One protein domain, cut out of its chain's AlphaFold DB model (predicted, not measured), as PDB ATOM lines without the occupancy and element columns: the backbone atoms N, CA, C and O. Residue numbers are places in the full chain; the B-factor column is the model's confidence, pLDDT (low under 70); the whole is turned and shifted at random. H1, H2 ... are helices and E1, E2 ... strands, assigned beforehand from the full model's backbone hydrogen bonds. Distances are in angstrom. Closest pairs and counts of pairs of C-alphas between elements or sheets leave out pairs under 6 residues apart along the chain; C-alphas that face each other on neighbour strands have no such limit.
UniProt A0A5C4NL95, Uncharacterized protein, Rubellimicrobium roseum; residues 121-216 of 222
ATOM      1  N   LEU A 121     137.434 156.333  93.157       95.75
ATOM      2  CA  LEU A 121     138.487 155.455  93.657       95.75
ATOM      3  C   LEU A 121     139.859 155.931  93.169       95.75
ATOM      4  O   LEU A 121     139.941 156.447  92.054       95.75
ATOM      5  N   PRO A 122     140.924 155.735  93.967       95.88
ATOM      6  CA  PRO A 122     142.266 156.143  93.575       95.88
ATOM      7  C   PRO A 122     142.793 155.309  92.399       95.88
ATOM      8  O   PRO A 122     142.503 154.113  92.265       95.88
ATOM      9  N   SER A 123     143.613 155.934  91.565       95.81
ATOM     10  CA  SER A 123     144.357 155.290  90.485       95.81
ATOM     11  C   SER A 123     145.520 154.444  91.023       95.81
ATOM     12  O   SER A 123     145.734 154.281  92.224       95.81
ATOM     13  N   TRP A 124     146.280 153.830  90.115       93.69
ATOM     14  CA  TRP A 124     147.481 153.084  90.489       93.69
ATOM     15  C   TRP A 124     148.555 154.034  91.037       93.69
ATOM     16  O   TRP A 124     148.878 155.018  90.387       93.69
ATOM     17  N   GLY A 125     149.111 153.722  92.211       90.38
ATOM     18  CA  GLY A 125     150.089 154.580  92.896       90.38
ATOM     19  C   GLY A 125     149.478 155.717  93.725       90.38
ATOM     20  O   GLY A 125     150.207 156.354  94.479       90.38
ATOM     21  N   GLU A 126     148.162 155.920  93.644       94.12
ATOM     22  CA  GLU A 126     147.426 156.886  94.458       94.12
ATOM     23  C   GLU A 126     146.831 156.228  95.709       94.12
ATOM     24  O   GLU A 126     146.509 155.030  95.739       94.12
ATOM     25  N   ILE A 127     146.638 157.044  96.742       92.94
ATOM     26  CA  ILE A 127     145.946 156.671  97.973       92.94
ATOM     27  C   ILE A 127     144.871 157.709  98.245       92.94
ATOM     28  O   ILE A 127     145.148 158.898  98.362       92.94
ATOM     29  N   LEU A 128     143.635 157.248  98.380       94.75
ATOM     30  CA  LEU A 128     142.524 158.085  98.798       94.75
ATOM     31  C   LEU A 128     142.408 158.019 100.316       94.75
ATOM     32  O   LEU A 128     142.019 156.980 100.841       94.75
ATOM     33  N   ALA A 129     142.685 159.111 101.014       92.56
ATOM     34  CA  ALA A 129     142.373 159.262 102.426       92.56
ATOM     35  C   ALA A 129     141.016 159.952 102.615       92.56
ATOM     36  O   ALA A 129     140.641 160.867 101.880       92.56
ATOM     37  N   ILE A 130     140.279 159.492 103.618       93.44
ATOM     38  CA  ILE A 130     138.914 159.893 103.924       93.44
ATOM     39  C   ILE A 130     138.838 160.166 105.418       93.44
ATOM     40  O   ILE A 130     139.035 159.264 106.243       93.44
ATOM     41  N   ALA A 131     138.560 161.415 105.760       90.69
ATOM     42  CA  ALA A 131     138.503 161.883 107.136       90.69
ATOM     43  C   ALA A 131     137.175 162.603 107.394       90.69
ATOM     44  O   ALA A 131     136.612 163.180 106.469       90.69
ATOM     45  N   PRO A 132     136.662 162.620 108.630       87.12
ATOM     46  CA  PRO A 132     135.609 163.557 109.004       87.12
ATOM     47  C   PRO A 132     136.081 165.014 108.845       87.12
ATOM     48  O   PRO A 132     137.260 165.318 109.052       87.12
ATOM     49  N   ALA A 133     135.167 165.928 108.518       83.12
ATOM     50  CA  ALA A 133     135.464 167.344 108.341       83.12
ATOM     51  C   ALA A 133     136.105 167.935 109.602       83.12
ATOM     52  O   ALA A 133     135.687 167.661 110.727       83.12
ATOM     53  N   GLY A 134     137.118 168.781 109.403       77.62
ATOM     54  CA  GLY A 134     137.853 169.397 110.507       77.62
ATOM     55  C   GLY A 134     138.816 168.444 111.217       77.62
ATOM     56  O   GLY A 134     139.115 168.657 112.388       77.62
ATOM     57  N   TYR A 135     139.296 167.403 110.529       76.19
ATOM     58  CA  TYR A 135     140.282 166.459 111.050       76.19
ATOM     59  C   TYR A 135     141.496 167.165 111.689       76.19
ATOM     60  O   TYR A 135     142.250 167.862 111.011       76.19
ATOM     61  N   GLN A 136     141.695 166.958 112.994       76.00
ATOM     62  CA  GLN A 136     142.848 167.438 113.777       76.00
ATOM     63  C   GLN A 136     143.547 166.275 114.502       76.00
ATOM     64  O   GLN A 136     143.938 166.385 115.663       76.00
ATOM     65  N   GLY A 137     143.667 165.134 113.820       72.94
ATOM     66  CA  GLY A 137     144.064 163.867 114.431       72.94
ATOM     67  C   GLY A 137     142.847 163.055 114.882       72.94
ATOM     68  O   GLY A 137     141.808 163.596 115.259       72.94
ATOM     69  N   GLY A 138     142.951 161.732 114.772       83.19
ATOM     70  CA  GLY A 138     141.857 160.793 115.030       83.19
ATOM     71  C   GLY A 138     141.720 159.757 113.919       83.19
ATOM     72  O   GLY A 138     142.698 159.420 113.243       83.19
ATOM     73  N   ARG A 139     140.491 159.286 113.690       87.06
ATOM     74  CA  ARG A 139     140.202 158.249 112.698       87.06
ATOM     75  C   ARG A 139     140.371 158.742 111.265       87.06
ATOM     76  O   ARG A 139     139.650 159.632 110.823       87.06
ATOM     77  N   LEU A 140     141.245 158.066 110.537       90.50
ATOM     78  CA  LEU A 140     141.445 158.229 109.110       90.50
ATOM     79  C   LEU A 140     141.193 156.888 108.423       90.50
ATOM     80  O   LEU A 140     141.776 155.872 108.804       90.50
ATOM     81  N   VAL A 141     140.323 156.884 107.418       93.44
ATOM     82  CA  VAL A 141     140.132 155.739 106.524       93.44
ATOM     83  C   VAL A 141     140.908 156.017 105.250       93.44
ATOM     84  O   VAL A 141     140.968 157.155 104.807       93.44
ATOM     85  N   TYR A 142     141.517 155.010 104.649       93.69
ATOM     86  CA  TYR A 142     142.208 155.184 103.378       93.69
ATOM     87  C   TYR A 142     142.008 153.976 102.485       93.69
ATOM     88  O   TYR A 142     141.822 152.851 102.946       93.69
ATOM     89  N   VAL A 143     142.020 154.230 101.188       95.19
ATOM     90  CA  VAL A 143     141.803 153.261 100.125       95.19
ATOM     91  C   VAL A 143     142.988 153.339  99.183       95.19
ATOM     92  O   VAL A 143     143.473 154.426  98.882       95.19
ATOM     93  N   TRP A 144     143.452 152.193  98.699       94.50
ATOM     94  CA  TRP A 144     144.500 152.144  97.684       94.50
ATOM     95  C   TRP A 144     144.274 150.987  96.724       94.50
ATOM     96  O   TRP A 144     143.601 149.999  97.041       94.50
ATOM     97  N   ARG A 145     144.848 151.116  95.530       94.81
ATOM     98  CA  ARG A 145     144.738 150.108  94.479       94.81
ATOM     99  C   ARG A 145     145.838 149.047  94.599       94.81
ATOM    100  O   ARG A 145     146.998 149.361  94.854       94.81
ATOM    101  N   GLN A 146     145.461 147.789  94.392       92.56
ATOM    102  CA  GLN A 146     146.332 146.621  94.221       92.56
ATOM    103  C   GLN A 146     146.074 145.987  92.833       92.56
ATOM    104  O   GLN A 146     145.095 146.359  92.176       92.56
ATOM    105  N   PRO A 147     146.928 145.069  92.335       93.12
ATOM    106  CA  PRO A 147     146.735 144.467  91.012       93.12
ATOM    107  C   PRO A 147     145.358 143.804  90.836       93.12
ATOM    108  O   PRO A 147     144.729 143.961  89.791       93.12
ATOM    109  N   GLU A 148     144.863 143.124  91.870       94.12
ATOM    110  CA  GLU A 148     143.616 142.355  91.835       94.12
ATOM    111  C   GLU A 148     142.380 143.160  92.270       94.12
ATOM    112  O   GLU A 148     141.266 142.647  92.193       94.12
ATOM    113  N   GLY A 149     142.528 144.403  92.740       95.56
ATOM    114  CA  GLY A 149     141.399 145.188  93.245       95.56
ATOM    115  C   GLY A 149     141.815 146.344  94.145       95.56
ATOM    116  O   GLY A 149     142.826 147.000  93.912       95.56
ATOM    117  N   TYR A 150     141.027 146.603  95.183       96.06
ATOM    118  CA  TYR A 150     141.256 147.701  96.120       96.06
ATOM    119  C   TYR A 150     141.311 147.205  97.554       96.06
ATOM    120  O   TYR A 150     140.538 146.333  97.946       96.06
ATOM    121  N   CYS A 151     142.170 147.813  98.355       93.94
ATOM    122  CA  CYS A 151     142.192 147.591  99.791       93.94
ATOM    123  C   CYS A 151     141.728 148.851 100.516       93.94
ATOM    124  O   CYS A 151     141.895 149.963 100.017       93.94
ATOM    125  N   ALA A 152     141.151 148.658 101.697       94.25
ATOM    126  CA  ALA A 152     140.810 149.732 102.614       94.25
ATOM    127  C   ALA A 152     141.488 149.502 103.960       94.25
ATOM    128  O   ALA A 152     141.601 148.364 104.429       94.25
ATOM    129  N   GLY A 153     141.898 150.594 104.586       91.50
ATOM    130  CA  GLY A 153     142.478 150.628 105.910       91.50
ATOM    131  C   GLY A 153     141.876 151.723 106.768       91.50
ATOM    132  O   GLY A 153     141.239 152.649 106.272       91.50
ATOM    133  N   MET A 154     142.062 151.594 108.071       92.12
ATOM    134  CA  MET A 154     141.714 152.593 109.060       92.12
ATOM    135  C   MET A 154     142.826 152.653 110.093       92.12
ATOM    136  O   MET A 154     143.189 151.631 110.684       92.12
ATOM    137  N   ILE A 155     143.297 153.866 110.344       88.31
ATOM    138  CA  ILE A 155     144.150 154.186 111.482       88.31
ATOM    139  C   ILE A 155     143.432 155.192 112.374       88.31
ATOM    140  O   ILE A 155     142.606 155.980 111.912       88.31
ATOM    141  N   ASP A 156     143.738 155.159 113.662       86.69
ATOM    142  CA  ASP A 156     143.312 156.184 114.607       86.69
ATOM    143  C   ASP A 156     144.558 156.889 115.141       86.69
ATOM    144  O   ASP A 156     145.170 156.454 116.115       86.69
ATOM    145  N   ALA A 157     144.962 157.958 114.452       76.06
ATOM    146  CA  ALA A 157     146.195 158.685 114.747       76.06
ATOM    147  C   ALA A 157     146.143 159.422 116.099       76.06
ATOM    148  O   ALA A 157     147.172 159.828 116.630       76.06
ATOM    149  N   GLY A 158     144.949 159.592 116.683       77.50
ATOM    150  CA  GLY A 158     144.774 160.306 117.949       77.50
ATOM    151  C   GLY A 158     145.144 159.491 119.191       77.50
ATOM    152  O   GLY A 158     145.243 160.056 120.277       77.50
ATOM    153  N   THR A 159     145.327 158.173 119.061       77.12
ATOM    154  CA  THR A 159     145.549 157.283 120.208       77.12
ATOM    155  C   THR A 159     146.656 156.273 119.888       77.12
ATOM    156  O   THR A 159     146.427 155.323 119.137       77.12
ATOM    157  N   PRO A 160     147.866 156.436 120.453       72.75
ATOM    158  CA  PRO A 160     148.945 155.466 120.290       72.75
ATOM    159  C   PRO A 160     148.497 154.058 120.701       72.75
ATOM    160  O   PRO A 160     147.946 153.868 121.783       72.75
ATOM    161  N   GLY A 161     148.737 153.069 119.837       71.94
ATOM    162  CA  GLY A 161     148.322 151.680 120.066       71.94
ATOM    163  C   GLY A 161     146.849 151.387 119.768       71.94
ATOM    164  O   GLY A 161     146.399 150.280 120.053       71.94
ATOM    165  N   SER A 162     146.098 152.336 119.200       76.69
ATOM    166  CA  SER A 162     144.722 152.073 118.782       76.69
ATOM    167  C   SER A 162     144.631 150.961 117.735       76.69
ATOM    168  O   SER A 162     145.511 150.850 116.871       76.69
ATOM    169  N   PRO A 163     143.530 150.187 117.753       70.06
ATOM    170  CA  PRO A 163     143.302 149.128 116.790       70.06
ATOM    171  C   PRO A 163     143.256 149.710 115.384       70.06
ATOM    172  O   PRO A 163     142.439 150.580 115.063       70.06
ATOM    173  N   SER A 164     144.136 149.193 114.537       83.25
ATOM    174  CA  SER A 164     144.105 149.472 113.111       83.25
ATOM    175  C   SER A 164     143.329 148.373 112.395       83.25
ATOM    176  O   SER A 164     143.339 147.207 112.795       83.25
ATOM    177  N   PHE A 165     142.619 148.748 111.341       87.25
ATOM    178  CA  PHE A 165     141.895 147.800 110.503       87.25
ATOM    179  C   PHE A 165     142.454 147.868 109.097       87.25
ATOM    180  O   PHE A 165     142.638 148.962 108.586       87.25
ATOM    181  N   VAL A 166     142.637 146.721 108.450       87.81
ATOM    182  CA  VAL A 166     142.865 146.646 107.007       87.81
ATOM    183  C   VAL A 166     142.177 145.422 106.413       87.81
ATOM    184  O   VAL A 166     142.135 144.346 107.015       87.81
ATOM    185  N   THR A 167     141.646 145.580 105.202       88.31
ATOM    186  CA  THR A 167     141.140 144.469 104.392       88.31
ATOM    187  C   THR A 167     142.275 143.510 104.036       88.31
ATOM    188  O   THR A 167     143.263 143.913 103.428       88.31
ATOM    189  N   ARG A 168     142.113 142.224 104.364       82.06
ATOM    190  CA  ARG A 168     143.132 141.185 104.115       82.06
ATOM    191  C   ARG A 168     143.357 140.868 102.639       82.06
ATOM    192  O   ARG A 168     144.413 140.369 102.277       82.06
ATOM    193  N   SER A 169     142.343 141.085 101.811       88.38
ATOM    194  CA  SER A 169     142.370 140.729 100.398       88.38
ATOM    195  C   SER A 169     141.794 141.866  99.565       88.38
ATOM    196  O   SER A 169     140.838 142.506 100.024       88.38
ATOM    197  N   PRO A 170     142.330 142.092  98.353       93.25
ATOM    198  CA  PRO A 170     141.773 143.052  97.417       93.25
ATOM    199  C   PRO A 170     140.294 142.799  97.158       93.25
ATOM    200  O   PRO A 170     139.863 141.689  96.843       93.25
ATOM    201  N   LEU A 171     139.515 143.862  97.273       95.62
ATOM    202  CA  LEU A 171     138.110 143.896  96.928       95.62
ATOM    203  C   LEU A 171     137.989 144.257  95.449       95.62
ATOM    204  O   LEU A 171     138.378 145.345  95.023       95.62
ATOM    205  N   THR A 172     137.426 143.343  94.666       95.88
ATOM    206  CA  THR A 172     137.142 143.538  93.234       95.88
ATOM    207  C   THR A 172     135.841 144.303  92.993       95.88
ATOM    208  O   THR A 172     135.627 144.854  91.917       95.88
ATOM    209  N   CYS A 173     134.956 144.340  93.991       94.81
ATOM    210  CA  CYS A 173     133.672 145.023  93.925       94.81
ATOM    211  C   CYS A 173     133.753 146.380  94.628       94.81
ATOM    212  O   CYS A 173     133.789 146.451  95.860       94.81
ATOM    213  N   GLU A 174     133.704 147.451  93.839       94.75
ATOM    214  CA  GLU A 174     133.699 148.834  94.321       94.75
ATOM    215  C   GLU A 174     132.584 149.098  95.349       94.75
ATOM    216  O   GLU A 174     132.827 149.679  96.404       94.75
ATOM    217  N   ARG A 175     131.369 148.592  95.107       94.31
ATOM    218  CA  ARG A 175     130.246 148.749  96.045       94.31
ATOM    219  C   ARG A 175     130.546 148.131  97.413       94.31
ATOM    220  O   ARG A 175     130.174 148.692  98.441       94.31
ATOM    221  N   THR A 176     131.203 146.972  97.444       94.94
ATOM    222  CA  THR A 176     131.587 146.304  98.699       94.94
ATOM    223  C   THR A 176     132.659 147.097  99.441       94.94
ATOM    224  O   THR A 176     132.559 147.258 100.657       94.94
ATOM    225  N   LEU A 177     133.646 147.622  98.713       95.81
ATOM    226  CA  LEU A 177     134.686 148.488  99.263       95.81
ATOM    227  C   LEU A 177     134.085 149.724  99.933       95.81
ATOM    228  O   LEU A 177     134.365 149.970 101.105       95.81
ATOM    229  N   TRP A 178     133.203 150.446  99.241       95.44
ATOM    230  CA  TRP A 178     132.574 151.633  99.813       95.44
ATOM    231  C   TRP A 178     131.740 151.318 101.055       95.44
ATOM    232  O   TRP A 178     131.851 152.019 102.054       95.44
ATOM    233  N   ARG A 179     130.992 150.206 101.073       94.06
ATOM    234  CA  ARG A 179     130.268 149.772 102.284       94.06
ATOM    235  C   ARG A 179     131.190 149.542 103.482       94.06
ATOM    236  O   ARG A 179     130.810 149.858 104.608       94.06
ATOM    237  N   ILE A 180     132.384 148.996 103.254       94.19
ATOM    238  CA  ILE A 180     133.391 148.825 104.309       94.19
ATOM    239  C   ILE A 180     133.893 150.191 104.776       94.19
ATOM    240  O   ILE A 180     133.878 150.452 105.976       94.19
ATOM    241  N   VAL A 181     134.253 151.080 103.850       94.44
ATOM    242  CA  VAL A 181     134.680 152.456 104.156       94.44
ATOM    243  C   VAL A 181     133.631 153.188 105.006       94.44
ATOM    244  O   VAL A 181     133.964 153.738 106.055       94.44
ATOM    245  N   TRP A 182     132.353 153.126 104.629       92.19
ATOM    246  CA  TRP A 182     131.259 153.771 105.366       92.19
ATOM    247  C   TRP A 182     131.050 153.191 106.765       92.19
ATOM    248  O   TRP A 182     130.811 153.938 107.716       92.19
ATOM    249  N   SER A 183     131.203 151.873 106.914       91.62
ATOM    250  CA  SER A 183     131.165 151.212 108.222       91.62
ATOM    251  C   SER A 183     132.301 151.698 109.133       91.62
ATOM    252  O   SER A 183     132.079 152.000 110.310       91.62
ATOM    253  N   LEU A 184     133.510 151.864 108.584       91.12
ATOM    254  CA  LEU A 184     134.671 152.368 109.325       91.12
ATOM    255  C   LEU A 184     134.475 153.824 109.785       91.12
ATOM    256  O   LEU A 184     134.859 154.171 110.907       91.12
ATOM    257  N   LEU A 185     133.793 154.650 108.985       89.38
ATOM    258  CA  LEU A 185     133.440 156.035 109.330       89.38
ATOM    259  C   LEU A 185     132.251 156.169 110.301       89.38
ATOM    260  O   LEU A 185     131.920 157.283 110.701       89.38
ATOM    261  N   ARG A 186     131.610 155.064 110.718       87.25
ATOM    262  CA  ARG A 186     130.513 155.041 111.715       87.25
ATOM    263  C   ARG A 186     129.391 156.059 111.447       87.25
ATOM    264  O   ARG A 186     128.851 156.650 112.377       87.25
ATOM    265  N   GLY A 187     129.033 156.254 110.180       79.62
ATOM    266  CA  GLY A 187     127.933 157.142 109.791       79.62
ATOM    267  C   GLY A 187     128.295 158.626 109.662       79.62
ATOM    268  O   GLY A 187     127.413 159.420 109.352       79.62
ATOM    269  N   GLN A 188     129.568 159.015 109.806       86.19
ATOM    270  CA  GLN A 188     130.037 160.390 109.548       86.19
ATOM    271  C   GLN A 188     130.271 160.666 108.051       86.19
ATOM    272  O   GLN A 188     131.256 161.282 107.660       86.19
ATOM    273  N   ILE A 189     129.385 160.159 107.189       88.81
ATOM    274  CA  ILE A 189     129.553 160.210 105.728       88.81
ATOM    275  C   ILE A 189     129.321 161.630 105.199       88.81
ATOM    276  O   ILE A 189     130.049 162.081 104.319       88.81
ATOM    277  N   ALA A 190     128.324 162.335 105.743       86.19
ATOM    278  CA  ALA A 190     127.940 163.670 105.281       86.19
ATOM    279  C   ALA A 190     129.053 164.709 105.451       86.19
ATOM    280  O   ALA A 190     129.181 165.613 104.629       86.19
ATOM    281  N   ASP A 191     129.886 164.522 106.470       88.50
ATOM    282  CA  ASP A 191     131.001 165.405 106.782       88.50
ATOM    283  C   ASP A 191     132.332 164.858 106.253       88.50
ATOM    284  O   ASP A 191     133.380 165.397 106.581       88.50
ATOM    285  N   ALA A 192     132.349 163.771 105.478       90.88
ATOM    286  CA  ALA A 192     133.603 163.188 105.018       90.88
ATOM    287  C   ALA A 192     134.300 164.091 103.981       90.88
ATOM    288  O   ALA A 192     133.699 164.487 102.980       90.88
ATOM    289  N   SER A 193     135.586 164.371 104.193       90.75
ATOM    290  CA  SER A 193     136.484 164.975 103.213       90.75
ATOM    291  C   SER A 193     137.323 163.901 102.522       90.75
ATOM    292  O   SER A 193     137.709 162.899 103.126       90.75
ATOM    293  N   PHE A 194     137.601 164.119 101.238       92.56
ATOM    294  CA  PHE A 194     138.328 163.196 100.373       92.56
ATOM    295  C   PHE A 194     139.635 163.849  99.934       92.56
ATOM    296  O   PHE A 194     139.624 164.945  99.375       92.56
ATOM    297  N   HIS A 195     140.751 163.175 100.183       91.50
ATOM    298  CA  HIS A 195     142.086 163.659  99.847       91.50
ATOM    299  C   HIS A 195     142.841 162.565  99.104       91.50
ATOM    300  O   HIS A 195     142.994 161.463  99.623       91.50
ATOM    301  N   VAL A 196     143.296 162.854  97.889       92.69
ATOM    302  CA  VAL A 196     144.125 161.927  97.113       92.69
ATOM    303  C   VAL A 196     145.584 162.316  97.306       92.69
ATOM    304  O   VAL A 196     145.936 163.480  97.139       92.69
ATOM    305  N   PHE A 197     146.403 161.339  97.676       90.12
ATOM    306  CA  PHE A 197     147.848 161.459  97.812       90.12
ATOM    307  C   PHE A 197     148.526 160.631  96.725       90.12
ATOM    308  O   PHE A 197     148.119 159.494  96.462       90.12
ATOM    309  N   GLU A 198     149.574 161.187  96.130       89.69
ATOM    310  CA  GLU A 198     150.485 160.469  95.242       89.69
ATOM    311  C   GLU A 198     151.673 159.929  96.054       89.69
ATOM    312  O   GLU A 198     151.989 160.449  97.120       89.69
ATOM    313  N   GLY A 199     152.294 158.841  95.586       74.88
ATOM    314  CA  GLY A 199     153.126 157.936  96.394       74.88
ATOM    315  C   GLY A 199     154.153 158.553  97.356       74.88
ATOM    316  O   GLY A 199     154.327 158.007  98.445       74.88
ATOM    317  N   ASP A 200     154.800 159.663  96.995       77.44
ATOM    318  CA  ASP A 200     155.837 160.297  97.825       77.44
ATOM    319  C   ASP A 200     155.281 161.340  98.816       77.44
ATOM    320  O   ASP A 200     155.961 161.694  99.776       77.44
ATOM    321  N   ASP A 201     154.032 161.781  98.636       83.81
ATOM    322  CA  ASP A 201     153.365 162.773  99.491       83.81
ATOM    323  C   ASP A 201     152.590 162.132 100.652       83.81
ATOM    324  O   ASP A 201     151.900 162.812 101.420       83.81
ATOM    325  N   LEU A 202     152.658 160.805 100.776       78.81
ATOM    326  CA  LEU A 202     151.908 160.089 101.789       78.81
ATOM    327  C   LEU A 202     152.524 160.321 103.181       78.81
ATOM    328  O   LEU A 202     153.714 160.065 103.368       78.81
ATOM    329  N   PRO A 203     151.724 160.714 104.190       82.38
ATOM    330  CA  PRO A 203     152.179 160.754 105.574       82.38
ATOM    331  C   PRO A 203     152.872 159.448 105.998       82.38
ATOM    332  O   PRO A 203     152.335 158.359 105.774       82.38
ATOM    333  N   ASP A 204     154.028 159.558 106.661       82.56
ATOM    334  CA  ASP A 204     154.867 158.417 107.075       82.56
ATOM    335  C   ASP A 204     154.088 157.339 107.845       82.56
ATOM    336  O   ASP A 204     154.364 156.145 107.722       82.56
ATOM    337  N   GLU A 205     153.084 157.744 108.621       77.44
ATOM    338  CA  GLU A 205     152.211 156.850 109.386       77.44
ATOM    339  C   GLU A 205     151.363 155.948 108.478       77.44
ATOM    340  O   GLU A 205     151.256 154.739 108.711       77.44
ATOM    341  N   LEU A 206     150.795 156.516 107.412       78.06
ATOM    342  CA  LEU A 206     150.011 155.778 106.424       78.06
ATOM    343  C   LEU A 206     150.905 154.877 105.584       78.06
ATOM    344  O   LEU A 206     150.536 153.733 105.314       78.06
ATOM    345  N   GLU A 207     152.094 155.355 105.212       82.00
ATOM    346  CA  GLU A 207     153.041 154.551 104.438       82.00
ATOM    347  C   GLU A 207     153.587 153.395 105.275       82.00
ATOM    348  O   GLU A 207     153.686 152.263 104.795       82.00
ATOM    349  N   GLY A 208     153.891 153.655 106.546       79.88
ATOM    350  CA  GLY A 208     154.291 152.648 107.517       79.88
ATOM    351  C   GLY A 208     153.224 151.570 107.678       79.88
ATOM    352  O   GLY A 208     153.539 150.383 107.574       79.88
ATOM    353  N   HIS A 209     151.959 151.972 107.846       76.81
ATOM    354  CA  HIS A 209     150.835 151.039 107.944       76.81
ATOM    355  C   HIS A 209     150.648 150.227 106.655       76.81
ATOM    356  O   HIS A 209     150.625 148.993 106.695       76.81
ATOM    357  N   ARG A 210     150.623 150.892 105.493       75.88
ATOM    358  CA  ARG A 210     150.506 150.243 104.178       75.88
ATOM    359  C   ARG A 210     151.627 149.229 103.952       75.88
ATOM    360  O   ARG A 210     151.365 148.100 103.540       75.88
ATOM    361  N   ARG A 211     152.876 149.592 104.252       80.94
ATOM    362  CA  ARG A 211     154.032 148.686 104.144       80.94
ATOM    363  C   ARG A 211     153.944 147.528 105.125       80.94
ATOM    364  O   ARG A 211     154.288 146.412 104.741       80.94
ATOM    365  N   ALA A 212     153.511 147.769 106.362       71.44
ATOM    366  CA  ALA A 212     153.340 146.716 107.357       71.44
ATOM    367  C   ALA A 212     152.341 145.666 106.863       71.44
ATOM    368  O   ALA A 212     152.654 144.482 106.894       71.44
ATOM    369  N   VAL A 213     151.216 146.095 106.294       67.81
ATOM    370  CA  VAL A 213     150.220 145.213 105.664       67.81
ATOM    371  C   VAL A 213     150.802 144.448 104.482       67.81
ATOM    372  O   VAL A 213     150.610 143.243 104.378       67.81
ATOM    373  N   LEU A 214     151.512 145.127 103.575       71.25
ATOM    374  CA  LEU A 214     152.085 144.474 102.392       71.25
ATOM    375  C   LEU A 214     153.169 143.447 102.756       71.25
ATOM    376  O   LEU A 214     153.373 142.486 102.018       71.25
ATOM    377  N   ARG A 215     153.878 143.650 103.873       71.69
ATOM    378  CA  ARG A 215     154.909 142.730 104.379       71.69
ATOM    379  C   ARG A 215     154.327 141.596 105.218       71.69
ATOM    380  O   ARG A 215     154.836 140.480 105.165       71.69
ATOM    381  N   ALA A 216     153.304 141.885 106.015       59.12
ATOM    382  CA  ALA A 216     152.674 140.935 106.910       59.12
ATOM    383  C   ALA A 216     151.549 140.205 106.169       59.12
ATOM    384  O   ALA A 216     150.399 140.631 106.163       59.12
TER     385      ALA A 216
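What this domain is: This is residues 121 to 216 of the 222 residues of an uncharacterized protein of Rubellimicrobium roseum (UniProt A0A5C4NL95). A strongly twisted sheet of four strands, E3, E2, E1 and E4, forms the middle layer, with one helix over each face: H1 runs along the strands on one face, and H2 lies slantwise on the other. Three strands in a row, E1, E2 and E3, make a meander, each the antiparallel neighbour of the one before, and a long stretch, residues 157 to 173, folds back beside E3, where residues 165 to 166 pair with residues 153 to 154. The printed part has 96 residues, with two named helices and four named strands in the order E1, E2, E3, H1, E4, H2; the sheet is antiparallel throughout and the class is mixed, helices and strands. The whole is compact, with a radius of gyration of the C-alphas of 12.4 A, and rounded, spanning 32 by 27 by 23 A.

How they stand to each other: The sheet runs, strand beside strand, E3, residues 149 to 156, E2, residues 139 to 146, E1, residues 126 to 132, and E4, residues 192 to 198. E3 and E4 are its edge strands and are apart. From edge to edge the strands' lines turn by 65 degrees. E2 and E3 form a hairpin, antiparallel at 159 degrees, with N 142 and O 153 within hydrogen-bond range at 2.9 A. E1 and E2 form another hairpin, also at 159 degrees, with N 130 and O 141 at 2.7 A. E1 and E4 are antiparallel at 156 degrees, with N 129 and O 195 at 2.7 A. H1, residues 174 to 184, is on the sheet at a height of 7.9 A, over E2 and along the strands, at 19 degrees to E2 on the local plane. Its closest C-alphas to E2 are those of Val 181 and Val 141, 6.8 A apart. H2, residues 204 to 215, is on the opposite face at a height of 10.4 A, over E3 and E2, slantwise at 48 degrees to E3 on the local plane. The closest C-alphas of H2 and E3 are those of Leu 206 and Ile 155, 7.9 A apart. H1 and H2 are apart. In H1 and H2 every O i to N i+4 pair is within hydrogen-bond range.

Where its parts are: E1 begins at C-alpha 126, (147.426, 156.886, 94.458), and is 19.9 A long. E2 measures 22.7 A, E3 24.1 A and E4 19.7 A from first to last C-alpha. H1 begins at C-alpha 174, (133.699, 148.834, 94.321), and is 15.4 A long. H2 is 15.9 A long and ends at C-alpha 215, (154.909, 142.730, 104.379).

The domain as a whole: The two C-alphas farthest apart, those of Ala 190 and Arg 215, are 34.2 A from each other. The printed part has no cut. The link from E3 to H1, 17 residues, is long. The mean pLDDT of the printed part is 86.7, and residues 213 and 216 are under 70.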